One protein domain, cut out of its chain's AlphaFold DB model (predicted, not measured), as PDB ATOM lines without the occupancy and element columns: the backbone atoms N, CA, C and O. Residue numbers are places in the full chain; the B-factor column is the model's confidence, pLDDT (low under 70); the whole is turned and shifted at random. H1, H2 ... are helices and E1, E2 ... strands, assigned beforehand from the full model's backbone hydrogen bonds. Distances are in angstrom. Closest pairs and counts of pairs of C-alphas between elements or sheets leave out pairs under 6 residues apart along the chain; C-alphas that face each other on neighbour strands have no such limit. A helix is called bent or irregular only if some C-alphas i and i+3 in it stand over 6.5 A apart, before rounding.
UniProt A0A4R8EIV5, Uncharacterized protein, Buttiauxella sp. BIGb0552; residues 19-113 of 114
ATOM      1  N   LYS A  19     326.004 221.860 239.466       50.47
ATOM      2  CA  LYS A  19     325.626 220.531 238.976       50.47
ATOM      3  C   LYS A  19     325.421 219.508 240.098       50.47
ATOM      4  O   LYS A  19     326.217 219.456 241.032       50.47
ATOM      5  N   GLY A  20     324.469 218.600 239.894       52.16
ATOM      6  CA  GLY A  20     324.617 217.214 240.346       52.16
ATOM      7  C   GLY A  20     323.653 216.721 241.415       52.16
ATOM      8  O   GLY A  20     323.408 215.525 241.435       52.16
ATOM      9  N   ASP A  21     323.020 217.577 242.215       54.31
ATOM     10  CA  ASP A  21     322.090 217.123 243.258       54.31
ATOM     11  C   ASP A  21     320.876 218.037 243.409       54.31
ATOM     12  O   ASP A  21     320.916 219.234 243.095       54.31
ATOM     13  N   LEU A  22     319.794 217.467 243.952       56.22
ATOM     14  CA  LEU A  22     318.745 218.263 244.575       56.22
ATOM     15  C   LEU A  22     319.397 218.943 245.781       56.22
ATOM     16  O   LEU A  22     319.544 218.357 246.849       56.22
ATOM     17  N   ASP A  23     319.917 220.151 245.558       58.91
ATOM     18  CA  ASP A  23     320.629 220.911 246.582       58.91
ATOM     19  C   ASP A  23     319.803 220.897 247.876       58.91
ATOM     20  O   ASP A  23     318.586 221.083 247.842       58.91
ATOM     21  N   GLY A  24     320.449 220.616 249.013       59.03
ATOM     22  CA  GLY A  24     319.772 220.356 250.286       59.03
ATOM     23  C   GLY A  24     318.814 221.467 250.733       59.03
ATOM     24  O   GLY A  24     317.899 221.211 251.511       59.03
ATOM     25  N   ARG A  25     318.954 222.681 250.184       58.41
ATOM     26  CA  ARG A  25     318.014 223.801 250.368       58.41
ATOM     27  C   ARG A  25     316.633 223.573 249.735       58.41
ATOM     28  O   ARG A  25     315.704 224.309 250.065       58.41
ATOM     29  N   TYR A  26     316.527 222.610 248.818       61.53
ATOM     30  CA  TYR A  26     315.339 222.268 248.026       61.53
ATOM     31  C   TYR A  26     314.724 220.912 248.414       61.53
ATOM     32  O   TYR A  26     313.598 220.599 248.016       61.53
ATOM     33  N   ASN A  27     315.454 220.127 249.220       65.81
ATOM     34  CA  ASN A  27     315.003 218.837 249.742       65.81
ATOM     35  C   ASN A  27     313.736 218.981 250.576       65.81
ATOM     36  O   ASN A  27     312.846 218.146 250.466       65.81
ATOM     37  N   SER A  28     313.615 220.046 251.373       65.94
ATOM     38  CA  SER A  28     312.422 220.255 252.192       65.94
ATOM     39  C   SER A  28     311.171 220.483 251.341       65.94
ATOM     40  O   SER A  28     310.107 220.008 251.708       65.94
ATOM     41  N   GLN A  29     311.281 221.130 250.180       70.38
ATOM     42  CA  GLN A  29     310.159 221.444 249.293       70.38
ATOM     43  C   GLN A  29     309.724 220.226 248.478       70.38
ATOM     44  O   GLN A  29     308.525 219.978 248.356       70.38
ATOM     45  N   ALA A  30     310.681 219.460 247.945       72.38
ATOM     46  CA  ALA A  30     310.388 218.162 247.342       72.38
ATOM     47  C   ALA A  30     309.736 217.234 248.381       72.38
ATOM     48  O   ALA A  30     308.689 216.652 248.113       72.38
ATOM     49  N   TYR A  31     310.267 217.217 249.610       72.69
ATOM     50  CA  TYR A  31     309.711 216.448 250.719       72.69
ATOM     51  C   TYR A  31     308.293 216.880 251.079       72.69
ATOM     52  O   TYR A  31     307.428 216.027 251.241       72.69
ATOM     53  N   THR A  32     308.016 218.183 251.167       75.00
ATOM     54  CA  THR A  32     306.659 218.686 251.417       75.00
ATOM     55  C   THR A  32     305.696 218.220 250.330       75.00
ATOM     56  O   THR A  32     304.655 217.669 250.662       75.00
ATOM     57  N   MET A  33     306.055 218.360 249.050       78.88
ATOM     58  CA  MET A  33     305.169 217.983 247.942       78.88
ATOM     59  C   MET A  33     304.884 216.472 247.909       78.88
ATOM     60  O   MET A  33     303.736 216.069 247.723       78.88
ATOM     61  N   VAL A  34     305.899 215.628 248.136       78.50
ATOM     62  CA  VAL A  34     305.706 214.169 248.222       78.50
ATOM     63  C   VAL A  34     304.928 213.793 249.479       78.50
ATOM     64  O   VAL A  34     304.035 212.957 249.406       78.50
ATOM     65  N   SER A  35     305.217 214.415 250.622       73.25
ATOM     66  CA  SER A  35     304.512 214.164 251.885       73.25
ATOM     67  C   SER A  35     303.028 214.534 251.795       73.25
ATOM     68  O   SER A  35     302.181 213.778 252.261       73.25
ATOM     69  N   GLU A  36     302.684 215.645 251.134       76.06
ATOM     70  CA  GLU A  36     301.295 216.033 250.853       76.06
ATOM     71  C   GLU A  36     300.584 215.012 249.959       76.06
ATOM     72  O   GLU A  36     299.441 214.643 250.234       76.06
ATOM     73  N   TRP A  37     301.260 214.519 248.919       77.12
ATOM     74  CA  TRP A  37     300.725 213.468 248.057       77.12
ATOM     75  C   TRP A  37     300.537 212.143 248.809       77.12
ATOM     76  O   TRP A  37     299.449 211.572 248.759       77.12
ATOM     77  N   VAL A  38     301.536 211.689 249.577       73.62
ATOM     78  CA  VAL A  38     301.440 210.486 250.424       73.62
ATOM     79  C   VAL A  38     300.303 210.637 251.435       73.62
ATOM     80  O   VAL A  38     299.479 209.735 251.568       73.62
ATOM     81  N   GLY A  39     300.221 211.782 252.114       71.81
ATOM     82  CA  GLY A  39     299.167 212.083 253.077       71.81
ATOM     83  C   GLY A  39     297.781 212.092 252.434       71.81
ATOM     84  O   GLY A  39     296.838 211.549 253.008       71.81
ATOM     85  N   TYR A  40     297.649 212.626 251.217       72.75
ATOM     86  CA  TYR A  40     296.411 212.528 250.447       72.75
ATOM     87  C   TYR A  40     296.068 211.079 250.107       72.75
ATOM     88  O   TYR A  40     294.934 210.677 250.344       72.75
ATOM     89  N   CYS A  41     297.022 210.286 249.611       69.38
ATOM     90  CA  CYS A  41     296.804 208.870 249.313       69.38
ATOM     91  C   CYS A  41     296.362 208.083 250.558       69.38
ATOM     92  O   CYS A  41     295.476 207.240 250.464       69.38
ATOM     93  N   GLN A  42     296.937 208.382 251.726       68.75
ATOM     94  CA  GLN A  42     296.562 207.765 253.002       68.75
ATOM     95  C   GLN A  42     295.183 208.225 253.505       68.75
ATOM     96  O   GLN A  42     294.438 207.432 254.077       68.75
ATOM     97  N   ALA A  43     294.834 209.501 253.313       66.75
ATOM     98  CA  ALA A  43     293.565 210.079 253.760       66.75
ATOM     99  C   ALA A  43     292.398 209.774 252.812       66.75
ATOM    100  O   ALA A  43     291.236 209.730 253.235       66.75
ATOM    101  N   SER A  44     292.682 209.573 251.525       61.31
ATOM    102  CA  SER A  44     291.704 209.144 250.543       61.31
ATOM    103  C   SER A  44     291.327 207.698 250.856       61.31
ATOM    104  O   SER A  44     292.041 206.775 250.490       61.31
ATOM    105  N   LYS A  45     290.206 207.498 251.564       52.47
ATOM    106  CA  LYS A  45     289.618 206.193 251.934       52.47
ATOM    107  C   LYS A  45     289.161 205.342 250.733       52.47
ATOM    108  O   LYS A  45     288.187 204.602 250.844       52.47
ATOM    109  N   TYR A  46     289.800 205.471 249.575       44.03
ATOM    110  CA  TYR A  46     289.684 204.467 248.535       44.03
ATOM    111  C   TYR A  46     290.450 203.254 249.040       44.03
ATOM    112  O   TYR A  46     291.663 203.303 249.220       44.03
ATOM    113  N   GLU A  47     289.715 202.187 249.336       38.56
ATOM    114  CA  GLU A  47     290.285 200.854 249.443       38.56
ATOM    115  C   GLU A  47     291.186 200.681 248.213       38.56
ATOM    116  O   GLU A  47     290.711 200.782 247.079       38.56
ATOM    117  N   ILE A  48     292.500 200.562 248.426       39.56
ATOM    118  CA  ILE A  48     293.445 200.258 247.352       39.56
ATOM    119  C   ILE A  48     293.138 198.816 246.956       39.56
ATOM    120  O   ILE A  48     293.774 197.869 247.410       39.56
ATOM    121  N   LEU A  49     292.090 198.649 246.155       37.53
ATOM    122  CA  LEU A  49     291.874 197.440 245.400       37.53
ATOM    123  C   LEU A  49     293.074 197.340 244.454       37.53
ATOM    124  O   LEU A  49     293.431 198.348 243.832       37.53
ATOM    125  N   PRO A  50     293.715 196.166 244.345       35.25
ATOM    126  CA  PRO A  50     294.944 195.965 243.571       35.25
ATOM    127  C   PRO A  50     294.766 196.162 242.055       35.25
ATOM    128  O   PRO A  50     295.649 195.815 241.280       35.25
ATOM    129  N   ASP A  51     293.647 196.739 241.625       41.25
ATOM    130  CA  ASP A  51     293.319 197.006 240.241       41.25
ATOM    131  C   ASP A  51     292.535 198.340 240.164       41.25
ATOM    132  O   ASP A  51     291.398 198.452 240.623       41.25
ATOM    133  N   ASN A  52     293.169 199.377 239.607       42.41
ATOM    134  CA  ASN A  52     292.593 200.652 239.128       42.41
ATOM    135  C   ASN A  52     292.285 201.836 240.078       42.41
ATOM    136  O   ASN A  52     291.971 202.913 239.565       42.41
ATOM    137  N   ALA A  53     292.408 201.742 241.407       48.19
ATOM    138  CA  ALA A  53     292.042 202.877 242.283       48.19
ATOM    139  C   ALA A  53     293.187 203.864 242.588       48.19
ATOM    140  O   ALA A  53     292.945 205.037 242.873       48.19
ATOM    141  N   ALA A  54     294.439 203.418 242.496       56.06
ATOM    142  CA  ALA A  54     295.601 204.228 242.827       56.06
ATOM    143  C   ALA A  54     296.332 204.621 241.533       56.06
ATOM    144  O   ALA A  54     297.230 203.926 241.066       56.06
ATOM    145  N   LYS A  55     295.896 205.717 240.901       64.50
ATOM    146  CA  LYS A  55     296.511 206.170 239.647       64.50
ATOM    147  C   LYS A  55     297.952 206.632 239.912       64.50
ATOM    148  O   LYS A  55     298.146 207.437 240.829       64.50
ATOM    149  N   PRO A  56     298.941 206.168 239.125       76.44
ATOM    150  CA  PRO A  56     300.269 206.770 239.100       76.44
ATOM    151  C   PRO A  56     300.167 208.288 238.936       76.44
ATOM    152  O   PRO A  56     299.245 208.785 238.284       76.44
ATOM    153  N   VAL A  57     301.103 209.030 239.516       80.31
ATOM    154  CA  VAL A  57     301.276 210.456 239.224       80.31
ATOM    155  C   VAL A  57     302.581 210.663 238.468       80.31
ATOM    156  O   VAL A  57     303.570 209.990 238.736       80.31
ATOM    157  N   GLN A  58     302.593 211.599 237.530       84.50
ATOM    158  CA  GLN A  58     303.793 212.060 236.843       84.50
ATOM    159  C   GLN A  58     304.302 213.347 237.491       84.50
ATOM    160  O   GLN A  58     303.514 214.191 237.935       84.50
ATOM    161  N   LEU A  59     305.624 213.521 237.513       84.75
ATOM    162  CA  LEU A  59     306.223 214.817 237.810       84.75
ATOM    163  C   LEU A  59     306.279 215.643 236.527       84.75
ATOM    164  O   LEU A  59     306.871 215.242 235.527       84.75
ATOM    165  N   HIS A  60     305.705 216.834 236.590       86.31
ATOM    166  CA  HIS A  60     305.804 217.846 235.555       86.31
ATOM    167  C   HIS A  60     306.523 219.085 236.081       86.31
ATOM    168  O   HIS A  60     306.557 219.350 237.286       86.31
ATOM    169  N   TYR A  61     307.014 219.904 235.158       85.00
ATOM    170  CA  TYR A  61     307.525 221.228 235.470       85.00
ATOM    171  C   TYR A  61     306.984 222.306 234.528       85.00
ATOM    172  O   TYR A  61     306.594 222.042 233.393       85.00
ATOM    173  N   ARG A  62     306.968 223.551 235.005       86.50
ATOM    174  CA  ARG A  62     306.657 224.752 234.217       86.50
ATOM    175  C   ARG A  62     307.758 225.787 234.399       86.50
ATOM    176  O   ARG A  62     308.120 226.096 235.533       86.50
ATOM    177  N   SER A  63     308.246 226.364 233.306       83.00
ATOM    178  CA  SER A  63     309.169 227.504 233.339       83.00
ATOM    179  C   SER A  63     308.413 228.832 233.259       83.00
ATOM    180  O   SER A  63     307.539 229.009 232.411       83.00
ATOM    181  N   LYS A  64     308.789 229.806 234.088       80.00
ATOM    182  CA  LYS A  64     308.302 231.191 234.052       80.00
ATOM    183  C   LYS A  64     309.487 232.156 234.071       80.00
ATOM    184  O   LYS A  64     309.840 232.703 235.113       80.00
ATOM    185  N   GLY A  65     310.119 232.363 232.917       79.75
ATOM    186  CA  GLY A  65     311.391 233.085 232.831       79.75
ATOM    187  C   GLY A  65     312.520 232.256 233.451       79.75
ATOM    188  O   GLY A  65     312.639 231.072 233.167       79.75
ATOM    189  N   LEU A  66     313.317 232.847 234.344       72.62
ATOM    190  CA  LEU A  66     314.454 232.176 235.004       72.62
ATOM    191  C   LEU A  66     314.050 231.281 236.185       72.62
ATOM    192  O   LEU A  66     314.786 231.176 237.166       72.62
ATOM    193  N   ARG A  67     312.841 230.737 236.161       74.25
ATOM    194  CA  ARG A  67     312.134 230.272 237.350       74.25
ATOM    195  C   ARG A  67     311.319 229.029 237.009       74.25
ATOM    196  O   ARG A  67     310.619 229.056 236.003       74.25
ATOM    197  N   PHE A  68     311.357 227.989 237.839       77.19
ATOM    198  CA  PHE A  68     310.626 226.741 237.595       77.19
ATOM    199  C   PHE A  68     309.667 226.383 238.728       77.19
ATOM    200  O   PHE A  68     309.930 226.652 239.900       77.19
ATOM    201  N   GLN A  69     308.547 225.775 238.360       80.44
ATOM    202  CA  GLN A  69     307.542 225.228 239.260       80.44
ATOM    203  C   GLN A  69     307.411 223.731 238.994       80.44
ATOM    204  O   GLN A  69     307.278 223.344 237.836       80.44
ATOM    205  N   LEU A  70     307.412 222.917 240.052       81.62
ATOM    206  CA  LEU A  70     307.155 221.477 239.982       81.62
ATOM    207  C   LEU A  70     305.688 221.171 240.290       81.62
ATOM    208  O   LEU A  70     305.076 221.830 241.138       81.62
ATOM    209  N   LEU A  71     305.147 220.166 239.607       84.94
ATOM    210  CA  LEU A  71     303.773 219.704 239.756       84.94
ATOM    211  C   LEU A  71     303.739 218.173 239.776       84.94
ATOM    212  O   LEU A  71     304.313 217.546 238.893       84.94
ATOM    213  N   LEU A  72     303.018 217.575 240.723       84.12
ATOM    214  CA  LEU A  72     302.629 216.165 240.655       84.12
ATOM    215  C   LEU A  72     301.193 216.079 240.160       84.12
ATOM    216  O   LEU A  72     300.280 216.673 240.744       84.12
ATOM    217  N   VAL A  73     300.998 215.349 239.070       81.00
ATOM    218  CA  VAL A  73     299.725 215.281 238.355       81.00
ATOM    219  C   VAL A  73     299.370 213.825 238.111       81.00
ATOM    220  O   VAL A  73     300.236 213.044 237.738       81.00
ATOM    221  N   ALA A  74     298.107 213.447 238.307       77.38
ATOM    222  CA  ALA A  74     297.645 212.107 237.955       77.38
ATOM    223  C   ALA A  74     297.947 211.781 236.483       77.38
ATOM    224  O   ALA A  74     297.706 212.602 235.594       77.38
ATOM    225  N   ASP A  75     298.449 210.573 236.246       77.19
ATOM    226  CA  ASP A  75     298.784 210.080 234.919       77.19
ATOM    227  C   ASP A  75     297.571 210.161 233.972       77.19
ATOM    228  O   ASP A  75     296.422 209.938 234.369       77.19
ATOM    229  N   GLY A  76     297.824 210.563 232.726       74.56
ATOM    230  CA  GLY A  76     296.791 210.843 231.725       74.56
ATOM    231  C   GLY A  76     296.031 212.168 231.902       74.56
ATOM    232  O   GLY A  76     295.132 212.458 231.111       74.56
ATOM    233  N   PHE A  77     296.375 213.006 232.890       74.50
ATOM    234  CA  PHE A  77     295.740 214.315 233.106       74.50
ATOM    235  C   PHE A  77     296.723 215.491 233.041       74.50
ATOM    236  O   PHE A  77     296.764 216.284 233.983       74.50
ATOM    237  N   PRO A  78     297.481 215.656 231.942       75.06
ATOM    238  CA  PRO A  78     298.544 216.649 231.865       75.06
ATOM    239  C   PRO A  78     298.039 218.061 232.173       75.06
ATOM    240  O   PRO A  78     296.947 218.478 231.777       75.06
ATOM    241  N   GLN A  79     298.868 218.805 232.893       81.50
ATOM    242  CA  GLN A  79     298.644 220.212 233.173       81.50
ATOM    243  C   GLN A  79     299.070 221.056 231.967       81.50
ATOM    244  O   GLN A  79     300.188 220.920 231.482       81.50
ATOM    245  N   GLU A  80     298.199 221.951 231.491       85.44
ATOM    246  CA  GLU A  80     298.474 222.773 230.303       85.44
ATOM    247  C   GLU A  80     299.784 223.564 230.462       85.44
ATOM    248  O   GLU A  80     300.035 224.170 231.508       85.44
ATOM    249  N   GLY A  81     300.658 223.505 229.456       84.81
ATOM    250  CA  GLY A  81     301.972 224.153 229.485       84.81
ATOM    251  C   GLY A  81     302.983 223.552 230.470       84.81
ATOM    252  O   GLY A  81     304.050 224.136 230.649       84.81
ATOM    253  N   ALA A  82     302.670 222.432 231.131       87.25
ATOM    254  CA  ALA A  82     303.624 221.688 231.944       87.25
ATOM    255  C   ALA A  82     304.314 220.604 231.106       87.25
ATOM    256  O   ALA A  82     303.660 219.868 230.367       87.25
ATOM    257  N   ILE A  83     305.631 220.497 231.240       87.75
ATOM    258  CA  ILE A  83     306.449 219.504 230.545       87.75
ATOM    259  C   ILE A  83     306.609 218.304 231.486       87.75
ATOM    260  O   ILE A  83     307.025 218.501 232.633       87.75
ATOM    261  N   PRO A  84     306.216 217.087 231.069       87.25
ATOM    262  CA  PRO A  84     306.429 215.886 231.866       87.25
ATOM    263  C   PRO A  84     307.920 215.557 231.953       87.25
ATOM    264  O   PRO A  84     308.691 215.839 231.040       87.25
ATOM    265  N   THR A  85     308.303 214.939 233.059       84.38
ATOM    266  CA  THR A  85     309.601 214.277 233.211       84.38
ATOM    267  C   THR A  85     309.413 212.773 233.033       84.38
ATOM    268  O   THR A  85     308.310 212.266 233.239       84.38
ATOM    269  N   ASP A  86     310.478 212.045 232.697       81.81
ATOM    270  CA  ASP A  86     310.439 210.585 232.499       81.81
ATOM    271  C   ASP A  86     310.343 209.797 233.827       81.81
ATOM    272  O   ASP A  86     310.948 208.736 233.984       81.81
ATOM    273  N   ILE A  87     309.600 210.310 234.816       83.00
ATOM    274  CA  ILE A  87     309.398 209.668 236.118       83.00
ATOM    275  C   ILE A  87     307.917 209.592 236.512       83.00
ATOM    276  O   ILE A  87     307.124 210.509 236.284       83.00
ATOM    277  N   TYR A  88     307.570 208.498 237.188       85.19
ATOM    278  CA  TYR A  88     306.235 208.216 237.706       85.19
ATOM    279  C   TYR A  88     306.341 207.852 239.187       85.19
ATOM    280  O   TYR A  88     307.188 207.048 239.575       85.19
ATOM    281  N   LEU A  89     305.473 208.423 240.017       81.44
ATOM    282  CA  LEU A  89     305.342 208.070 241.426       81.44
ATOM    283  C   LEU A  89     304.078 207.232 241.606       81.44
ATOM    284  O   LEU A  89     302.992 207.599 241.148       81.44
ATOM    285  N   LEU A  90     304.223 206.086 242.265       78.56
ATOM    286  CA  LEU A  90     303.145 205.118 242.448       78.56
ATOM    287  C   LEU A  90     302.583 205.200 243.862       78.56
ATOM    288  O   LEU A  90     303.367 205.216 244.810       78.56
ATOM    289  N   PRO A  91     301.257 205.178 244.051       68.50
ATOM    290  CA  PRO A  91     300.685 205.113 245.389       68.50
ATOM    291  C   PRO A  91     301.251 203.932 246.190       68.50
ATOM    292  O   PRO A  91     301.364 202.822 245.679       68.50
ATOM    293  N   GLY A  92     301.636 204.187 247.442       69.31
ATOM    294  CA  GLY A  92     302.297 203.193 248.297       69.31
ATOM    295  C   GLY A  92     303.818 203.103 248.126       69.31
ATOM    296  O   GLY A  92     304.459 202.388 248.894       69.31
ATOM    297  N   MET A  93     304.411 203.852 247.190       76.00
ATOM    298  CA  MET A  93     305.862 204.023 247.113       76.00
ATOM    299  C   MET A  93     306.387 204.610 248.436       76.00
ATOM    300  O   MET A  93     305.844 205.616 248.909       76.00
ATOM    301  N   PRO A  94     307.430 204.014 249.048       77.81
ATOM    302  CA  PRO A  94     308.069 204.586 250.223       77.81
ATOM    303  C   PRO A  94     308.508 206.028 249.963       77.81
ATOM    304  O   PRO A  94     308.992 206.357 248.882       77.81
ATOM    305  N   LEU A  95     308.386 206.888 250.978       75.75
ATOM    306  CA  LEU A  95     308.745 208.306 250.870       75.75
ATOM    307  C   LEU A  95     310.174 208.507 250.349       75.75
ATOM    308  O   LEU A  95     310.410 209.395 249.539       75.75
ATOM    309  N   TYR A  96     311.108 207.657 250.778       77.81
ATOM    310  CA  TYR A  96     312.487 207.675 250.297       77.81
ATOM    311  C   TYR A  96     312.586 207.434 248.781       77.81
ATOM    312  O   TYR A  96     313.210 208.227 248.081       77.81
ATOM    313  N   ASP A  97     311.915 206.404 248.263       80.81
ATOM    314  CA  ASP A  97     311.939 206.062 246.835       80.81
ATOM    315  C   ASP A  97     311.236 207.130 245.988       80.81
ATOM    316  O   ASP A  97     311.705 207.496 244.910       80.81
ATOM    317  N   ALA A  98     310.139 207.697 246.500       79.81
ATOM    318  CA  ALA A  98     309.440 208.795 245.841       79.81
ATOM    319  C   ALA A  98     310.308 210.062 245.765       79.81
ATOM    320  O   ALA A  98     310.330 210.738 244.734       79.81
ATOM    321  N   MET A  99     311.071 210.352 246.824       79.44
ATOM    322  CA  MET A  99     312.043 211.446 246.851       79.44
ATOM    323  C   MET A  99     313.210 211.214 245.890       79.44
ATOM    324  O   MET A  99     313.610 212.143 245.188       79.44
ATOM    325  N   LEU A 100     313.722 209.983 245.811       80.75
ATOM    326  CA  LEU A 100     314.772 209.618 244.863       80.75
ATOM    327  C   LEU A 100     314.294 209.781 243.415       80.75
ATOM    328  O   LEU A 100     314.976 210.410 242.609       80.75
ATOM    329  N   ASN A 101     313.095 209.292 243.090       84.06
ATOM    330  CA  ASN A 101     312.515 209.475 241.763       84.06
ATOM    331  C   ASN A 101     312.322 210.955 241.440       84.06
ATOM    332  O   ASN A 101     312.708 211.393 240.362       84.06
ATOM    333  N   MET A 102     311.818 211.750 242.385       80.94
ATOM    334  CA  MET A 102     311.733 213.203 242.232       80.94
ATOM    335  C   MET A 102     313.085 213.859 241.926       80.94
ATOM    336  O   MET A 102     313.150 214.753 241.079       80.94
ATOM    337  N   GLN A 103     314.159 213.419 242.584       77.81
ATOM    338  CA  GLN A 103     315.512 213.884 242.298       77.81
ATOM    339  C   GLN A 103     315.966 213.492 240.886       77.81
ATOM    340  O   GLN A 103     316.535 214.332 240.189       77.81
ATOM    341  N   LEU A 104     315.677 212.271 240.432       79.94
ATOM    342  CA  LEU A 104     315.986 211.834 239.067       79.94
ATOM    343  C   LEU A 104     315.235 212.669 238.022       79.94
ATOM    344  O   LEU A 104     315.844 213.161 237.075       79.94
ATOM    345  N   GLY A 105     313.935 212.910 238.222       80.81
ATOM    346  CA  GLY A 105     313.153 213.771 237.332       80.81
ATOM    347  C   GLY A 105     313.677 215.202 237.316       80.81
ATOM    348  O   GLY A 105     313.780 215.809 236.255       80.81
ATOM    349  N   TRP A 106     314.114 215.726 238.460       77.81
ATOM    350  CA  TRP A 106     314.784 217.022 238.524       77.81
ATOM    351  C   TRP A 106     316.097 217.054 237.727       77.81
ATOM    352  O   TRP A 106     316.336 217.977 236.948       77.81
ATOM    353  N   GLN A 107     316.953 216.048 237.911       77.25
ATOM    354  CA  GLN A 107     318.232 215.920 237.203       77.25
ATOM    355  C   GLN A 107     318.044 215.691 235.692       77.25
ATOM    356  O   GLN A 107     318.927 216.034 234.910       77.25
ATOM    357  N   SER A 108     316.891 215.160 235.275       78.62
ATOM    358  CA  SER A 108     316.575 214.917 233.864       78.62
ATOM    359  C   SER A 108     316.277 216.187 233.062       78.62
ATOM    360  O   SER A 108     316.347 216.144 231.841       78.62
ATOM    361  N   ILE A 109     315.976 217.315 233.719       79.06
ATOM    362  CA  ILE A 109     315.638 218.583 233.057       79.06
ATOM    363  C   ILE A 109     316.940 219.329 232.719       79.06
ATOM    364  O   ILE A 109     317.581 219.864 233.635       79.06
ATOM    365  N   PRO A 110     317.368 219.403 231.442       76.81
ATOM    366  CA  PRO A 110     318.657 219.997 231.086       76.81
ATOM    367  C   PRO A 110     318.744 221.477 231.472       76.81
ATOM    368  O   PRO A 110     319.790 221.950 231.904       76.81
ATOM    369  N   GLU A 111     317.628 222.206 231.402       74.94
ATOM    370  CA  GLU A 111     317.553 223.620 231.772       74.94
ATOM    371  C   GLU A 111     317.744 223.874 233.275       74.94
ATOM    372  O   GLU A 111     318.033 225.003 233.671       74.94
ATOM    373  N   LEU A 112     317.577 222.845 234.111       67.12
ATOM    374  CA  LEU A 112     317.855 222.898 235.548       67.12
ATOM    375  C   LEU A 112     319.293 222.485 235.888       67.12
ATOM    376  O   LEU A 112     319.726 222.726 237.017       67.12
ATOM    377  N   ASN A 113     320.024 221.889 234.938       66.81
ATOM    378  CA  ASN A 113     321.353 221.304 235.137       66.81
ATOM    379  C   ASN A 113     322.382 221.762 234.072       66.81
ATOM    380  O   ASN A 113     322.946 220.908 233.381       66.81
TER     381      ASN A 113
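This is residues 19 to 113 of the 114 residues of an uncharacterized protein of Buttiauxella sp. BIGb0552 (UniProt A0A4R8EIV5). A small, strongly twisted sheet of three strands is covered by two helices that cross steeply: H2 packs along the edge strand E3, and H1 slants over the sheet, meeting H2 with residues 30 to 38. The loop of residues 44 to 56 reaches toward one end of the longest axis, and the turn of the hairpin E1 and E2 makes the other. This is two layers, with helices on one face of a sheet. The printed part has 95 residues, in the order H1, E1, E2, E3, H2; the sheet order is E2, E1, E3, antiparallel throughout, and the class is mixed, helices and strands. The whole is compact, with a radius of gyration of the C-alphas of 13.7 A and spans of 42 by 28 by 18 A.

H1, residues 24 to 43, and H2, residues 95 to 108, touch at a steep tilt of 53 degrees and run opposite ways; their closest C-alphas are those of Tyr 31 and Met 99, 6.7 A apart. H1 touches H2 with residues 30 to 38 alone. H1 is on the sheet at a height of 9.0 A and lies over E1, residues 57 to 63, slantwise to the strands at 43 degrees on the local plane, which is fitted to only just enough C-alphas, 6. Its closest approach to E2, residues 67 to 74, is 7.9 A between the C-alphas of Met 33 and Leu 72. E1 and E2 form a hairpin, antiparallel at 157 degrees, with N 60 and O 71 within hydrogen-bond range at 2.8 A. E1 and E3, residues 83 to 89, are antiparallel at 151 degrees, with N 83 and O 61 at 2.8 A. E2 and E3 are apart. H2 is on the sheet at a height of 8.7 A, along E3 at 23 degrees on the local plane; their closest C-alphas, Thr 85 and Gly 105, are 5.5 A apart. In H2 every O i to N i+4 pair is within hydrogen-bond range; in H1, 14 of 16 are.

H1 begins at C-alpha 24 (319.772, 220.356, 250.286) and measures 28.4 A; it is only just irregular, C-alphas 25 and 28 being 6.9 A apart. E1 measures 19.7 A, E2 23.2 A and E3 15.8 A. H2 measures 19.9 A and ends at C-alpha 108 (316.575, 214.917, 233.864).

The two farthest C-alphas, Leu 49 and Leu 66, are 42.7 A apart. The printed part has no cut. The link from H1 to E1 is long, with 13 residues. Mean pLDDT of the printed part is 72.2, and residues 19 to 28, 41 to 55, 91 to 92 and 112 to 113 are under 70.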